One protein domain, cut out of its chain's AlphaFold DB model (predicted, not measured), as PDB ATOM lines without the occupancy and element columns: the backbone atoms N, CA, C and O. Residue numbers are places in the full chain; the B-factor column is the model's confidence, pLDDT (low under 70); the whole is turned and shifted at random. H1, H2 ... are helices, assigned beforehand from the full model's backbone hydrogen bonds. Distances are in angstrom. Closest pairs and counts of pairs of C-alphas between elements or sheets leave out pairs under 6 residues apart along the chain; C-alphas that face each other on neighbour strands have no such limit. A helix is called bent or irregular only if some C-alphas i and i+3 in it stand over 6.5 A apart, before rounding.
ATOM      1  N   ILE A   6       7.144  14.816  35.646       96.25
ATOM      2  CA  ILE A   6       7.806  13.801  36.460       96.25
ATOM      3  C   ILE A   6       9.311  14.006  36.382       96.25
ATOM      4  O   ILE A   6       9.861  14.178  35.299       96.25
ATOM      5  N   ASN A   7       9.997  13.936  37.517       95.69
ATOM      6  CA  ASN A   7      11.452  13.942  37.566       95.69
ATOM      7  C   ASN A   7      11.972  12.668  38.222       95.69
ATOM      8  O   ASN A   7      11.555  12.349  39.330       95.69
ATOM      9  N   LEU A   8      12.861  11.939  37.547       96.25
ATOM     10  CA  LEU A   8      13.307  10.598  37.937       96.25
ATOM     11  C   LEU A   8      14.686  10.583  38.613       96.25
ATOM     12  O   LEU A   8      15.353   9.562  38.594       96.25
ATOM     13  N   HIS A   9      15.169  11.702  39.157       94.88
ATOM     14  CA  HIS A   9      16.436  11.802  39.913       94.88
ATOM     15  C   HIS A   9      17.602  10.961  39.336       94.88
ATOM     16  O   HIS A   9      18.268  10.178  40.030       94.88
ATOM     17  N   ALA A  10      17.835  11.152  38.033       94.12
ATOM     18  CA  ALA A  10      18.870  10.527  37.212       94.12
ATOM     19  C   ALA A  10      18.723   9.015  36.932       94.12
ATOM     20  O   ALA A  10      19.707   8.369  36.572       94.12
ATOM     21  N   TRP A  11      17.534   8.434  37.091       96.44
ATOM     22  CA  TRP A  11      17.200   7.072  36.653       96.44
ATOM     23  C   TRP A  11      16.774   7.072  35.181       96.44
ATOM     24  O   TRP A  11      15.590   6.996  34.846       96.44
ATOM     25  N   ARG A  12      17.756   7.221  34.287       95.50
ATOM     26  CA  ARG A  12      17.527   7.357  32.836       95.50
ATOM     27  C   ARG A  12      16.950   6.093  32.213       95.50
ATOM     28  O   ARG A  12      16.236   6.180  31.226       95.50
ATOM     29  N   GLU A  13      17.224   4.945  32.813       95.75
ATOM     30  CA  GLU A  13      16.742   3.632  32.392       95.75
ATOM     31  C   GLU A  13      15.215   3.511  32.508       95.75
ATOM     32  O   GLU A  13      14.615   2.663  31.859       95.75
ATOM     33  N   LEU A  14      14.576   4.366  33.317       97.25
ATOM     34  CA  LEU A  14      13.121   4.432  33.464       97.25
ATOM     35  C   LEU A  14      12.461   5.447  32.520       97.25
ATOM     36  O   LEU A  14      11.245   5.616  32.591       97.25
ATOM     37  N   GLN A  15      13.223   6.143  31.670       96.56
ATOM     38  CA  GLN A  15      12.681   7.157  30.762       96.56
ATOM     39  C   GLN A  15      11.546   6.578  29.909       96.56
ATOM     40  O   GLN A  15      10.422   7.067  29.988       96.56
ATOM     41  N   ASP A  16      11.834   5.501  29.178       96.75
ATOM     42  CA  ASP A  16      10.890   4.871  28.253       96.75
ATOM     43  C   ASP A  16       9.656   4.350  29.004       96.75
ATOM     44  O   ASP A  16       8.528   4.600  28.596       96.75
ATOM     45  N   THR A  17       9.842   3.756  30.189       97.06
ATOM     46  CA  THR A  17       8.731   3.302  31.043       97.06
ATOM     47  C   THR A  17       7.764   4.437  31.396       97.06
ATOM     48  O   THR A  17       6.547   4.255  31.386       97.06
ATOM     49  N   PHE A  18       8.276   5.626  31.724       97.25
ATOM     50  CA  PHE A  18       7.424   6.771  32.054       97.25
ATOM     51  C   PHE A  18       6.849   7.465  30.811       97.25
ATOM     52  O   PHE A  18       5.793   8.095  30.912       97.25
ATOM     53  N   GLU A  19       7.496   7.341  29.652       97.31
ATOM     54  CA  GLU A  19       6.935   7.757  28.364       97.31
ATOM     55  C   GLU A  19       5.764   6.860  27.948       97.31
ATOM     56  O   GLU A  19       4.712   7.390  27.590       97.31
ATOM     57  N   ASP A  20       5.870   5.545  28.134       97.00
ATOM     58  CA  ASP A  20       4.764   4.604  27.925       97.00
ATOM     59  C   ASP A  20       3.584   4.940  28.849       97.00
ATOM     60  O   ASP A  20       2.434   5.049  28.414       97.00
ATOM     61  N   PHE A  21       3.856   5.208  30.134       97.19
ATOM     62  CA  PHE A  21       2.817   5.638  31.076       97.19
ATOM     63  C   PHE A  21       2.130   6.923  30.619       97.19
ATOM     64  O   PHE A  21       0.907   7.028  30.716       97.19
ATOM     65  N   ARG A  22       2.891   7.902  30.122       97.06
ATOM     66  CA  ARG A  22       2.358   9.158  29.580       97.06
ATOM     67  C   ARG A  22       1.390   8.899  28.425       97.06
ATOM     68  O   ARG A  22       0.294   9.468  28.412       97.06
ATOM     69  N   GLU A  23       1.779   8.030  27.494       97.25
ATOM     70  CA  GLU A  23       0.983   7.657  26.323       97.25
ATOM     71  C   GLU A  23      -0.305   6.926  26.711       97.25
ATOM     72  O   GLU A  23      -1.397   7.376  26.359       97.25
ATOM     73  N   GLU A  24      -0.213   5.872  27.525       96.00
ATOM     74  CA  GLU A  24      -1.382   5.151  28.043       96.00
ATOM     75  C   GLU A  24      -2.342   6.061  28.811       96.00
ATOM     76  O   GLU A  24      -3.561   5.868  28.825       96.00
ATOM     77  N   MET A  25      -1.782   7.032  29.533       95.69
ATOM     78  CA  MET A  25      -2.559   7.947  30.345       95.69
ATOM     79  C   MET A  25      -3.264   9.023  29.525       95.69
ATOM     80  O   MET A  25      -4.135   9.691  30.103       95.69
ATOM     81  N   ALA A  26      -2.898   9.180  28.246       95.50
ATOM     82  CA  ALA A  26      -3.281  10.285  27.376       95.50
ATOM     83  C   ALA A  26      -3.111  11.646  28.076       95.50
ATOM     84  O   ALA A  26      -3.984  12.512  28.015       95.50
ATOM     85  N   GLN A  27      -2.008  11.807  28.816       92.88
ATOM     86  CA  GLN A  27      -1.747  12.977  29.648       92.88
ATOM     87  C   GLN A  27      -0.391  13.572  29.291       92.88
ATOM     88  O   GLN A  27       0.612  12.878  29.343       92.88
ATOM     89  N   ASP A  28      -0.356  14.860  28.959       91.50
ATOM     90  CA  ASP A  28       0.876  15.539  28.558       91.50
ATOM     91  C   ASP A  28       1.678  15.984  29.789       91.50
ATOM     92  O   ASP A  28       1.281  16.901  30.515       91.50
ATOM     93  N   PHE A  29       2.786  15.291  30.050       94.19
ATOM     94  CA  PHE A  29       3.774  15.656  31.057       94.19
ATOM     95  C   PHE A  29       5.190  15.370  30.546       94.19
ATOM     96  O   PHE A  29       5.424  14.419  29.797       94.19
ATOM     97  N   ALA A  30       6.157  16.191  30.953       95.56
ATOM     98  CA  ALA A  30       7.564  15.944  30.654       95.56
ATOM     99  C   ALA A  30       8.186  14.947  31.647       95.56
ATOM    100  O   ALA A  30       7.723  14.811  32.779       95.56
ATOM    101  N   ILE A  31       9.273  14.291  31.231       97.00
ATOM    102  CA  ILE A  31      10.097  13.442  32.093       97.00
ATOM    103  C   ILE A  31      11.488  14.076  32.206       97.00
ATOM    104  O   ILE A  31      12.146  14.348  31.201       97.00
ATOM    105  N   GLY A  32      11.909  14.365  33.434       95.81
ATOM    106  CA  GLY A  32      13.194  14.964  33.775       95.81
ATOM    107  C   GLY A  32      14.119  13.995  34.497       95.81
ATOM    108  O   GLY A  32      13.712  12.935  34.965       95.81
ATOM    109  N   GLN A  33      15.388  14.395  34.596       94.94
ATOM    110  CA  GLN A  33      16.465  13.590  35.180       94.94
ATOM    111  C   GLN A  33      17.306  14.384  36.196       94.94
ATOM    112  O   GLN A  33      18.452  14.039  36.473       94.94
ATOM    113  N   THR A  34      16.766  15.485  36.721       90.50
ATOM    114  CA  THR A  34      17.443  16.335  37.709       90.50
ATOM    115  C   THR A  34      17.036  15.943  39.120       90.50
ATOM    116  O   THR A  34      15.960  15.411  39.329       90.50
ATOM    117  N   PHE A  35      17.856  16.251  40.113       90.38
ATOM    118  CA  PHE A  35      17.497  16.077  41.519       90.38
ATOM    119  C   PHE A  35      17.936  17.302  42.315       90.38
ATOM    120  O   PHE A  35      18.726  18.121  41.839       90.38
ATOM    121  N   HIS A  36      17.425  17.433  43.533       87.25
ATOM    122  CA  HIS A  36      17.864  18.452  44.474       87.25
ATOM    123  C   HIS A  36      17.753  17.953  45.910       87.25
ATOM    124  O   HIS A  36      17.018  17.014  46.205       87.25
ATOM    125  N   SER A  37      18.444  18.628  46.827       89.38
ATOM    126  CA  SER A  37      18.404  18.286  48.252       89.38
ATOM    127  C   SER A  37      17.194  18.852  48.998       89.38
ATOM    128  O   SER A  37      16.955  18.488  50.141       89.38
ATOM    129  N   ALA A  38      16.439  19.762  48.381       87.12
ATOM    130  CA  ALA A  38      15.296  20.437  48.998       87.12
ATOM    131  C   ALA A  38      13.998  19.599  48.950       87.12
ATOM    132  O   ALA A  38      12.975  20.084  48.471       87.12
ATOM    133  N   SER A  39      14.051  18.330  49.365       89.94
ATOM    134  CA  SER A  39      12.882  17.442  49.434       89.94
ATOM    135  C   SER A  39      13.124  16.228  50.331       89.94
ATOM    136  O   SER A  39      14.251  15.756  50.475       89.94
ATOM    137  N   ASP A  40      12.041  15.681  50.870       93.81
ATOM    138  CA  ASP A  40      12.008  14.560  51.810       93.81
ATOM    139  C   ASP A  40      12.496  13.244  51.179       93.81
ATOM    140  O   ASP A  40      12.906  12.324  51.884       93.81
ATOM    141  N   HIS A  41      12.496  13.144  49.844       93.31
ATOM    142  CA  HIS A  41      13.063  11.989  49.142       93.31
ATOM    143  C   HIS A  41      14.603  11.973  49.177       93.31
ATOM    144  O   HIS A  41      15.208  10.974  48.790       93.31
ATOM    145  N   TYR A  42      15.265  13.079  49.537       94.88
ATOM    146  CA  TYR A  42      16.714  13.208  49.373       94.88
ATOM    147  C   TYR A  42      17.516  12.185  50.194       94.88
ATOM    148  O   TYR A  42      18.397  11.559  49.611       94.88
ATOM    149  N   PRO A  43      17.198  11.900  51.473       96.56
ATOM    150  CA  PRO A  43      17.861  10.821  52.209       96.56
ATOM    151  C   PRO A  43      17.728   9.452  51.528       96.56
ATOM    152  O   PRO A  43      18.685   8.692  51.493       96.56
ATOM    153  N   PHE A  44      16.587   9.155  50.900       97.31
ATOM    154  CA  PHE A  44      16.406   7.912  50.144       97.31
ATOM    155  C   PHE A  44      17.295   7.863  48.896       97.31
ATOM    156  O   PHE A  44      17.855   6.816  48.583       97.31
ATOM    157  N   LEU A  45      17.470   8.997  48.209       95.94
ATOM    158  CA  LEU A  45      18.421   9.106  47.102       95.94
ATOM    159  C   LEU A  45      19.864   8.832  47.566       95.94
ATOM    160  O   LEU A  45      20.606   8.185  46.831       95.94
ATOM    161  N   LEU A  46      20.246   9.298  48.763       96.06
ATOM    162  CA  LEU A  46      21.570   9.039  49.352       96.06
ATOM    163  C   LEU A  46      21.790   7.553  49.671       96.06
ATOM    164  O   LEU A  46      22.889   7.048  49.489       96.06
ATOM    165  N   GLU A  47      20.735   6.843  50.064       97.94
ATOM    166  CA  GLU A  47      20.750   5.386  50.264       97.94
ATOM    167  C   GLU A  47      20.585   4.597  48.949       97.94
ATOM    168  O   GLU A  47      20.363   3.387  48.954       97.94
ATOM    169  N   GLY A  48      20.637   5.276  47.796       97.50
ATOM    170  CA  GLY A  48      20.541   4.655  46.475       97.50
ATOM    171  C   GLY A  48      19.144   4.161  46.093       97.50
ATOM    172  O   GLY A  48      18.978   3.530  45.046       97.50
ATOM    173  N   VAL A  49      18.120   4.468  46.891       97.62
ATOM    174  CA  VAL A  49      16.729   4.116  46.595       97.62
ATOM    175  C   VAL A  49      16.261   4.867  45.349       97.62
ATOM    176  O   VAL A  49      16.557   6.049  45.137       97.62
ATOM    177  N   ILE A  50      15.497   4.167  44.511       96.75
ATOM    178  CA  ILE A  50      14.904   4.740  43.307       96.75
ATOM    179  C   ILE A  50      13.889   5.798  43.735       96.75
ATOM    180  O   ILE A  50      12.921   5.500  44.434       96.75
ATOM    181  N   THR A  51      14.125   7.045  43.342       96.06
ATOM    182  CA  THR A  51      13.300   8.184  43.745       96.06
ATOM    183  C   THR A  51      12.965   9.047  42.544       96.06
ATOM    184  O   THR A  51      13.701   9.103  41.561       96.06
ATOM    185  N   GLY A  52      11.841   9.737  42.661       94.81
ATOM    186  CA  GLY A  52      11.391  10.744  41.726       94.81
ATOM    187  C   GLY A  52      10.332  11.625  42.376       94.81
ATOM    188  O   GLY A  52       9.925  11.380  43.516       94.81
ATOM    189  N   GLY A  53       9.883  12.646  41.661       93.88
ATOM    190  CA  GLY A  53       8.898  13.597  42.163       93.88
ATOM    191  C   GLY A  53       8.011  14.163  41.066       93.88
ATOM    192  O   GLY A  53       8.357  14.128  39.885       93.88
ATOM    193  N   ILE A  54       6.857  14.697  41.475       93.81
ATOM    194  CA  ILE A  54       6.022  15.528  40.605       93.81
ATOM    195  C   ILE A  54       6.500  16.963  40.745       93.81
ATOM    196  O   ILE A  54       6.186  17.649  41.721       93.81
ATOM    197  N   GLU A  55       7.242  17.423  39.755       89.50
ATOM    198  CA  GLU A  55       7.816  18.758  39.729       89.50
ATOM    199  C   GLU A  55       8.007  19.226  38.287       89.50
ATOM    200  O   GLU A  55       8.224  18.396  37.411       89.50
ATOM    201  N   PRO A  56       7.935  20.539  38.004       88.25
ATOM    202  CA  PRO A  56       8.172  21.043  36.658       88.25
ATOM    203  C   PRO A  56       9.586  20.696  36.180       88.25
ATOM    204  O   PRO A  56      10.570  21.119  36.788       88.25
ATOM    205  N   VAL A  57       9.692  20.005  35.043       90.12
ATOM    206  CA  VAL A  57      10.994  19.692  34.422       90.12
ATOM    207  C   VAL A  57      11.636  20.967  33.890       90.12
ATOM    208  O   VAL A  57      12.842  21.186  34.004       90.12
ATOM    209  N   ARG A  58      10.810  21.857  33.338       81.06
ATOM    210  CA  ARG A  58      11.227  23.192  32.915       81.06
ATOM    211  C   ARG A  58      10.923  24.172  34.036       81.06
ATOM    212  O   ARG A  58       9.785  24.605  34.214       81.06
ATOM    213  N   LYS A  59      11.959  24.535  34.790       69.56
ATOM    214  CA  LYS A  59      11.854  25.559  35.828       69.56
ATOM    215  C   LYS A  59      11.618  26.915  35.169       69.56
ATOM    216  O   LYS A  59      12.481  27.436  34.469       69.56
ATOM    217  N   VAL A  60      10.447  27.492  35.404       67.75
ATOM    218  CA  VAL A  60      10.215  28.919  35.177       67.75
ATOM    219  C   VAL A  60      10.659  29.680  36.423       67.75
ATOM    220  O   VAL A  60      10.442  29.219  37.543       67.75
ATOM    221  N   SER A  61      11.285  30.846  36.246       57.75
ATOM    222  CA  SER A  61      11.695  31.710  37.368       57.75
ATOM    223  C   SER A  61      10.502  32.134  38.237       57.75
ATOM    224  O   SER A  61      10.655  32.421  39.423       57.75
ATOM    225  N   SER A  62       9.297  32.112  37.667       60.38
ATOM    226  CA  SER A  62       8.035  32.311  38.361       60.38
ATOM    227  C   SER A  62       7.497  30.998  38.946       60.38
ATOM    228  O   SER A  62       6.630  30.332  38.382       60.38
ATOM    229  N   GLY A  63       7.959  30.642  40.148       65.38
ATOM    230  CA  GLY A  63       7.160  29.792  41.039       65.38
ATOM    231  C   GLY A  63       5.834  30.479  41.421       65.38
ATOM    232  O   GLY A  63       5.438  31.483  40.831       65.38
ATOM    233  N   ARG A  64       5.159  30.029  42.492       72.00
ATOM    234  CA  ARG A  64       4.032  30.815  43.049       72.00
ATOM    235  C   ARG A  64       4.462  32.217  43.513       72.00
ATOM    236  O   ARG A  64       3.603  33.059  43.709       72.00
ATOM    237  N   GLY A  65       5.762  32.450  43.716       82.44
ATOM    238  CA  GLY A  65       6.333  33.739  44.129       82.44
ATOM    239  C   GLY A  65       6.253  34.019  45.632       82.44
ATOM    240  O   GLY A  65       6.825  34.996  46.096       82.44
ATOM    241  N   TYR A  66       5.583  33.151  46.394       87.69
ATOM    242  CA  TYR A  66       5.322  33.349  47.823       87.69
ATOM    243  C   TYR A  66       5.889  32.245  48.719       87.69
ATOM    244  O   TYR A  66       5.667  32.296  49.925       87.69
ATOM    245  N   GLY A  67       6.604  31.259  48.164       86.00
ATOM    246  CA  GLY A  67       7.170  30.154  48.946       86.00
ATOM    247  C   GLY A  67       8.030  30.662  50.106       86.00
ATOM    248  O   GLY A  67       8.750  31.645  49.956       86.00
ATOM    249  N   HIS A  68       7.920  30.013  51.268       89.12
ATOM    250  CA  HIS A  68       8.584  30.422  52.516       89.12
ATOM    251  C   HIS A  68       8.247  31.850  52.994       89.12
ATOM    252  O   HIS A  68       9.005  32.452  53.753       89.12
ATOM    253  N   THR A  69       7.095  32.398  52.596       92.44
ATOM    254  CA  THR A  69       6.579  33.668  53.124       92.44
ATOM    255  C   THR A  69       5.228  33.464  53.802       92.44
ATOM    256  O   THR A  69       4.494  32.530  53.488       92.44
ATOM    257  N   LYS A  70       4.832  34.407  54.669       94.69
ATOM    258  CA  LYS A  70       3.480  34.443  55.265       94.69
ATOM    259  C   LYS A  70       2.347  34.570  54.238       94.69
ATOM    260  O   LYS A  70       1.179  34.466  54.597       94.69
ATOM    261  N   TYR A  71       2.689  34.867  52.987       93.44
ATOM    262  CA  TYR A  71       1.747  35.010  51.892       93.44
ATOM    263  C   TYR A  71       1.544  33.693  51.125       93.44
ATOM    264  O   TYR A  71       0.737  33.684  50.201       93.44
ATOM    265  N   ASP A  72       2.216  32.584  51.472       92.38
ATOM    266  CA  ASP A  72       1.925  31.260  50.892       92.38
ATOM    267  C   ASP A  72       0.649  30.673  51.515       92.38
ATOM    268  O   ASP A  72       0.675  29.882  52.455       92.38
ATOM    269  N   THR A  73      -0.495  31.142  51.026       93.00
ATOM    270  CA  THR A  73      -1.822  30.866  51.585       93.00
ATOM    271  C   THR A  73      -2.711  30.112  50.590       93.00
ATOM    272  O   THR A  73      -2.477  30.123  49.378       93.00
ATOM    273  N   VAL A  74      -3.740  29.428  51.105       92.88
ATOM    274  CA  VAL A  74      -4.578  28.473  50.349       92.88
ATOM    275  C   VAL A  74      -5.341  29.089  49.170       92.88
ATOM    276  O   VAL A  74      -5.604  28.396  48.192       92.88
ATOM    277  N   ASP A  75      -5.632  30.391  49.200       92.50
ATOM    278  CA  ASP A  75      -6.258  31.143  48.099       92.50
ATOM    279  C   ASP A  75      -5.466  31.081  46.782       92.50
ATOM    280  O   ASP A  75      -6.020  31.329  45.713       92.50
ATOM    281  N   LYS A  76      -4.180  30.715  46.839       89.12
ATOM    282  CA  LYS A  76      -3.292  30.577  45.671       89.12
ATOM    283  C   LYS A  76      -3.331  29.179  45.054       89.12
ATOM    284  O   LYS A  76      -2.673  28.936  44.039       89.12
ATOM    285  N   VAL A  77      -4.065  28.249  45.663       89.38
ATOM    286  CA  VAL A  77      -4.253  26.885  45.165       89.38
ATOM    287  C   VAL A  77      -5.522  26.832  44.325       89.38
ATOM    288  O   VAL A  77      -6.612  27.161  44.784       89.38
ATOM    289  N   THR A  78      -5.401  26.373  43.081       90.94
ATOM    290  CA  THR A  78      -6.564  26.127  42.225       90.94
ATOM    291  C   THR A  78      -7.075  24.701  42.435       90.94
ATOM    292  O   THR A  78      -6.291  23.753  42.511       90.94
ATOM    293  N   ILE A  79      -8.401  24.521  42.468       94.56
ATOM    294  CA  ILE A  79      -9.011  23.181  42.580       94.56
ATOM    295  C   ILE A  79      -8.576  22.283  41.416       94.56
ATOM    296  O   ILE A  79      -8.306  21.103  41.618       94.56
ATOM    297  N   LEU A  80      -8.482  22.844  40.205       92.38
ATOM    298  CA  LEU A  80      -8.026  22.109  39.026       92.38
ATOM    299  C   LEU A  80      -6.579  21.626  39.198       92.38
ATOM    300  O   LEU A  80      -6.328  20.436  39.083       92.38
ATOM    301  N   GLY A  81      -5.655  22.505  39.601       90.06
ATOM    302  CA  GLY A  81      -4.256  22.125  39.803       90.06
ATOM    303  C   GLY A  81      -4.059  21.087  40.912       90.06
ATOM    304  O   GLY A  81      -3.177  20.237  40.794       90.06
ATOM    305  N   LEU A  82      -4.888  21.128  41.962       92.31
ATOM    306  CA  LEU A  82      -4.900  20.106  43.012       92.31
ATOM    307  C   LEU A  82      -5.386  18.751  42.477       92.31
ATOM    308  O   LEU A  82      -4.762  17.728  42.750       92.31
ATOM    309  N   ARG A  83      -6.475  18.742  41.698       94.88
ATOM    310  CA  ARG A  83      -7.019  17.524  41.077       94.88
ATOM    311  C   ARG A  83      -6.041  16.911  40.080       94.88
ATOM    312  O   ARG A  83      -5.836  15.703  40.126       94.88
ATOM    313  N   ASP A  84      -5.411  17.732  39.246       92.81
ATOM    314  CA  ASP A  84      -4.429  17.280  38.257       92.81
ATOM    315  C   ASP A  84      -3.225  16.627  38.943       92.81
ATOM    316  O   ASP A  84      -2.823  15.522  38.577       92.81
ATOM    317  N   ALA A  85      -2.689  17.270  39.987       92.69
ATOM    318  CA  ALA A  85      -1.571  16.733  40.758       92.69
ATOM    319  C   ALA A  85      -1.935  15.421  41.473       92.69
ATOM    320  O   ALA A  85      -1.184  14.451  41.391       92.69
ATOM    321  N   ALA A  86      -3.091  15.375  42.142       95.75
ATOM    322  CA  ALA A  86      -3.543  14.187  42.863       95.75
ATOM    323  C   ALA A  86      -3.818  13.007  41.918       95.75
ATOM    324  O   ALA A  86      -3.417  11.879  42.200       95.75
ATOM    325  N   SER A  87      -4.465  13.275  40.779       95.81
ATOM    326  CA  SER A  87      -4.740  12.270  39.750       95.81
ATOM    327  C   SER A  87      -3.446  11.711  39.161       95.81
ATOM    328  O   SER A  87      -3.277  10.493  39.109       95.81
ATOM    329  N   LEU A  88      -2.495  12.580  38.790       96.50
ATOM    330  CA  LEU A  88      -1.186  12.157  38.290       96.50
ATOM    331  C   LEU A  88      -0.454  11.286  39.319       96.50
ATOM    332  O   LEU A  88      -0.030  10.183  38.983       96.50
ATOM    333  N   ALA A  89      -0.370  11.736  40.575       96.62
ATOM    334  CA  ALA A  89       0.299  10.998  41.647       96.62
ATOM    335  C   ALA A  89      -0.286   9.598  41.841       96.62
ATOM    336  O   ALA A  89       0.454   8.616  41.850       96.62
ATOM    337  N   ALA A  90      -1.613   9.491  41.940       97.69
ATOM    338  CA  ALA A  90      -2.282   8.210  42.126       97.69
ATOM    339  C   ALA A  90      -2.067   7.268  40.931       97.69
ATOM    340  O   ALA A  90      -1.779   6.085  41.115       97.69
ATOM    341  N   ARG A  91      -2.175   7.787  39.698       97.56
ATOM    342  CA  ARG A  91      -2.016   6.992  38.470       97.56
ATOM    343  C   ARG A  91      -0.584   6.493  38.286       97.56
ATOM    344  O   ARG A  91      -0.416   5.346  37.879       97.56
ATOM    345  N   ILE A  92       0.415   7.322  38.593       97.31
ATOM    346  CA  ILE A  92       1.830   6.936  38.536       97.31
ATOM    347  C   ILE A  92       2.152   5.922  39.630       97.31
ATOM    348  O   ILE A  92       2.718   4.878  39.326       97.31
ATOM    349  N   ALA A  93       1.734   6.168  40.876       97.06
ATOM    350  CA  ALA A  93       1.976   5.238  41.977       97.06
ATOM    351  C   ALA A  93       1.391   3.847  41.689       97.06
ATOM    352  O   ALA A  93       2.066   2.839  41.889       97.06
ATOM    353  N   LEU A  94       0.163   3.789  41.158       97.56
ATOM    354  CA  LEU A  94      -0.469   2.529  40.769       97.56
ATOM    355  C   LEU A  94       0.311   1.811  39.662       97.56
ATOM    356  O   LEU A  94       0.496   0.602  39.748       97.56
ATOM    357  N   ARG A  95       0.764   2.536  38.634       96.31
ATOM    358  CA  ARG A  95       1.527   1.961  37.519       96.31
ATOM    359  C   ARG A  95       2.886   1.438  37.957       96.31
ATOM    360  O   ARG A  95       3.208   0.303  37.646       96.31
ATOM    361  N   VAL A  96       3.629   2.209  38.749       96.06
ATOM    362  CA  VAL A  96       4.908   1.773  39.330       96.06
ATOM    363  C   VAL A  96       4.715   0.515  40.180       96.06
ATOM    364  O   VAL A  96       5.448  -0.452  40.020       96.06
ATOM    365  N   ALA A  97       3.682   0.476  41.028       95.94
ATOM    366  CA  ALA A  97       3.384  -0.687  41.868       95.94
ATOM    367  C   ALA A  97       2.906  -1.927  41.085       95.94
ATOM    368  O   ALA A  97       2.844  -3.022  41.644       95.94
ATOM    369  N   ARG A  98       2.513  -1.757  39.817       95.88
ATOM    370  CA  ARG A  98       1.983  -2.808  38.938       95.88
ATOM    371  C   ARG A  98       2.872  -3.083  37.727       95.88
ATOM    372  O   ARG A  98       2.458  -3.853  36.870       95.88
ATOM    373  N   ALA A  99       4.046  -2.462  37.644       94.31
ATOM    374  CA  ALA A  99       4.959  -2.660  36.534       94.31
ATOM    375  C   ALA A  99       5.522  -4.085  36.588       94.31
ATOM    376  O   ALA A  99       6.258  -4.433  37.511       94.31
ATOM    377  N   ASP A 100       5.170  -4.905  35.599       90.62
ATOM    378  CA  ASP A 100       5.683  -6.275  35.489       90.62
ATOM    379  C   ASP A 100       7.178  -6.288  35.130       90.62
ATOM    380  O   ASP A 100       7.920  -7.186  35.529       90.62
ATOM    381  N   ILE A 101       7.626  -5.269  34.390       90.44
ATOM    382  CA  ILE A 101       9.021  -5.054  34.008       90.44
ATOM    383  C   ILE A 101       9.479  -3.738  34.632       90.44
ATOM    384  O   ILE A 101       8.929  -2.679  34.341       90.44
ATOM    385  N   TRP A 102      10.507  -3.811  35.475       94.38
ATOM    386  CA  TRP A 102      11.109  -2.647  36.115       94.38
ATOM    387  C   TRP A 102      12.606  -2.604  35.813       94.38
ATOM    388  O   TRP A 102      13.354  -3.482  36.240       94.38
ATOM    389  N   LEU A 103      13.031  -1.603  35.037       92.19
ATOM    390  CA  LEU A 103      14.382  -1.549  34.464       92.19
ATOM    391  C   LEU A 103      15.440  -0.965  35.410       92.19
ATOM    392  O   LEU A 103      16.629  -1.182  35.198       92.19
ATOM    393  N   ALA A 104      15.031  -0.238  36.453       94.56
ATOM    394  CA  ALA A 104      15.966   0.345  37.407       94.56
ATOM    395  C   ALA A 104      16.248  -0.582  38.591       94.56
ATOM    396  O   ALA A 104      15.352  -1.201  39.165       94.56
ATOM    397  N   THR A 105      17.500  -0.583  39.025       94.75
ATOM    398  CA  THR A 105      17.962  -1.224  40.259       94.75
ATOM    399  C   THR A 105      18.457  -0.156  41.226       94.75
ATOM    400  O   THR A 105      19.034   0.813  40.748       94.75
ATOM    401  N   PRO A 106      18.313  -0.310  42.555       96.94
ATOM    402  CA  PRO A 106      18.915   0.617  43.514       96.94
ATOM    403  C   PRO A 106      20.413   0.840  43.253       96.94
ATOM    404  O   PRO A 106      21.116  -0.071  42.813       96.94
ATOM    405  N   ARG A 107      20.893   2.061  43.507       97.19
ATOM    406  CA  ARG A 107      22.307   2.431  43.362       97.19
ATOM    407  C   ARG A 107      23.062   1.917  44.577       97.19
ATOM    408  O   ARG A 107      22.541   1.943  45.688       97.19
ATOM    409  N   ASP A 108      24.300   1.499  44.371       97.94
ATOM    410  CA  ASP A 108      25.238   1.321  45.472       97.94
ATOM    411  C   ASP A 108      25.826   2.671  45.915       97.94
ATOM    412  O   ASP A 108      25.635   3.710  45.273       97.94
TER     413      ASP A 108
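AT A GLANCE: This is residues 6 to 108 of the 138 residues of an uncharacterized protein of Chloroflexi bacterium (UniProt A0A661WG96). With little regular structure, this domain is mostly loops, with one long helix, H3, and a shorter helix, H1, set at a steep angle near H3's last residues, Phe 21 of H1 coming closest to Arg 95 of H3. The link before H3 swings out to Lys 70, far from H1, and little H2 sits apart from both helices. The printed part has 103 residues with three named helices, H1, H2 and H3 in order, and no named strand. It is all helix by class, with 37 residues in named elements; it is only just compact, close to loose, with a radius of gyration of the C-alphas of 15.1 A and spans of 44 by 32 by 21 A.

HOW THE PARTS SIT: Start at H3, residues 79 to 97; H1, residues 12 to 24, is close but not clearly touching. Their closest C-alphas, of Phe 21 and Arg 95, are 7.5 A apart. Their lines stand at a steep tilt of 62 degrees, opposite ways. H2, residues 42 to 46, is apart from both H1 and H3. In H2 and H3 every O i to N i+4 pair is within hydrogen-bond range; in H1, 7 of 9.

IN THESE COORDINATES: Find C-alpha 79 at (-9.011, 23.181, 42.580); H3 runs 26.9 A to C-alpha 97 at (3.384, -0.687, 41.868). H1 runs 19.6 A from C-alpha 12 at (17.527, 7.357, 32.836), and is irregular: C-alphas 13 and 16 are 7.3 A apart.

THE WHOLE: The C-alphas of Lys 70 and Asp 100, the two farthest apart, are 45.3 A apart. Both links are long, and the printed part has no cut. Confidence is under 70 at residues 59 to 63.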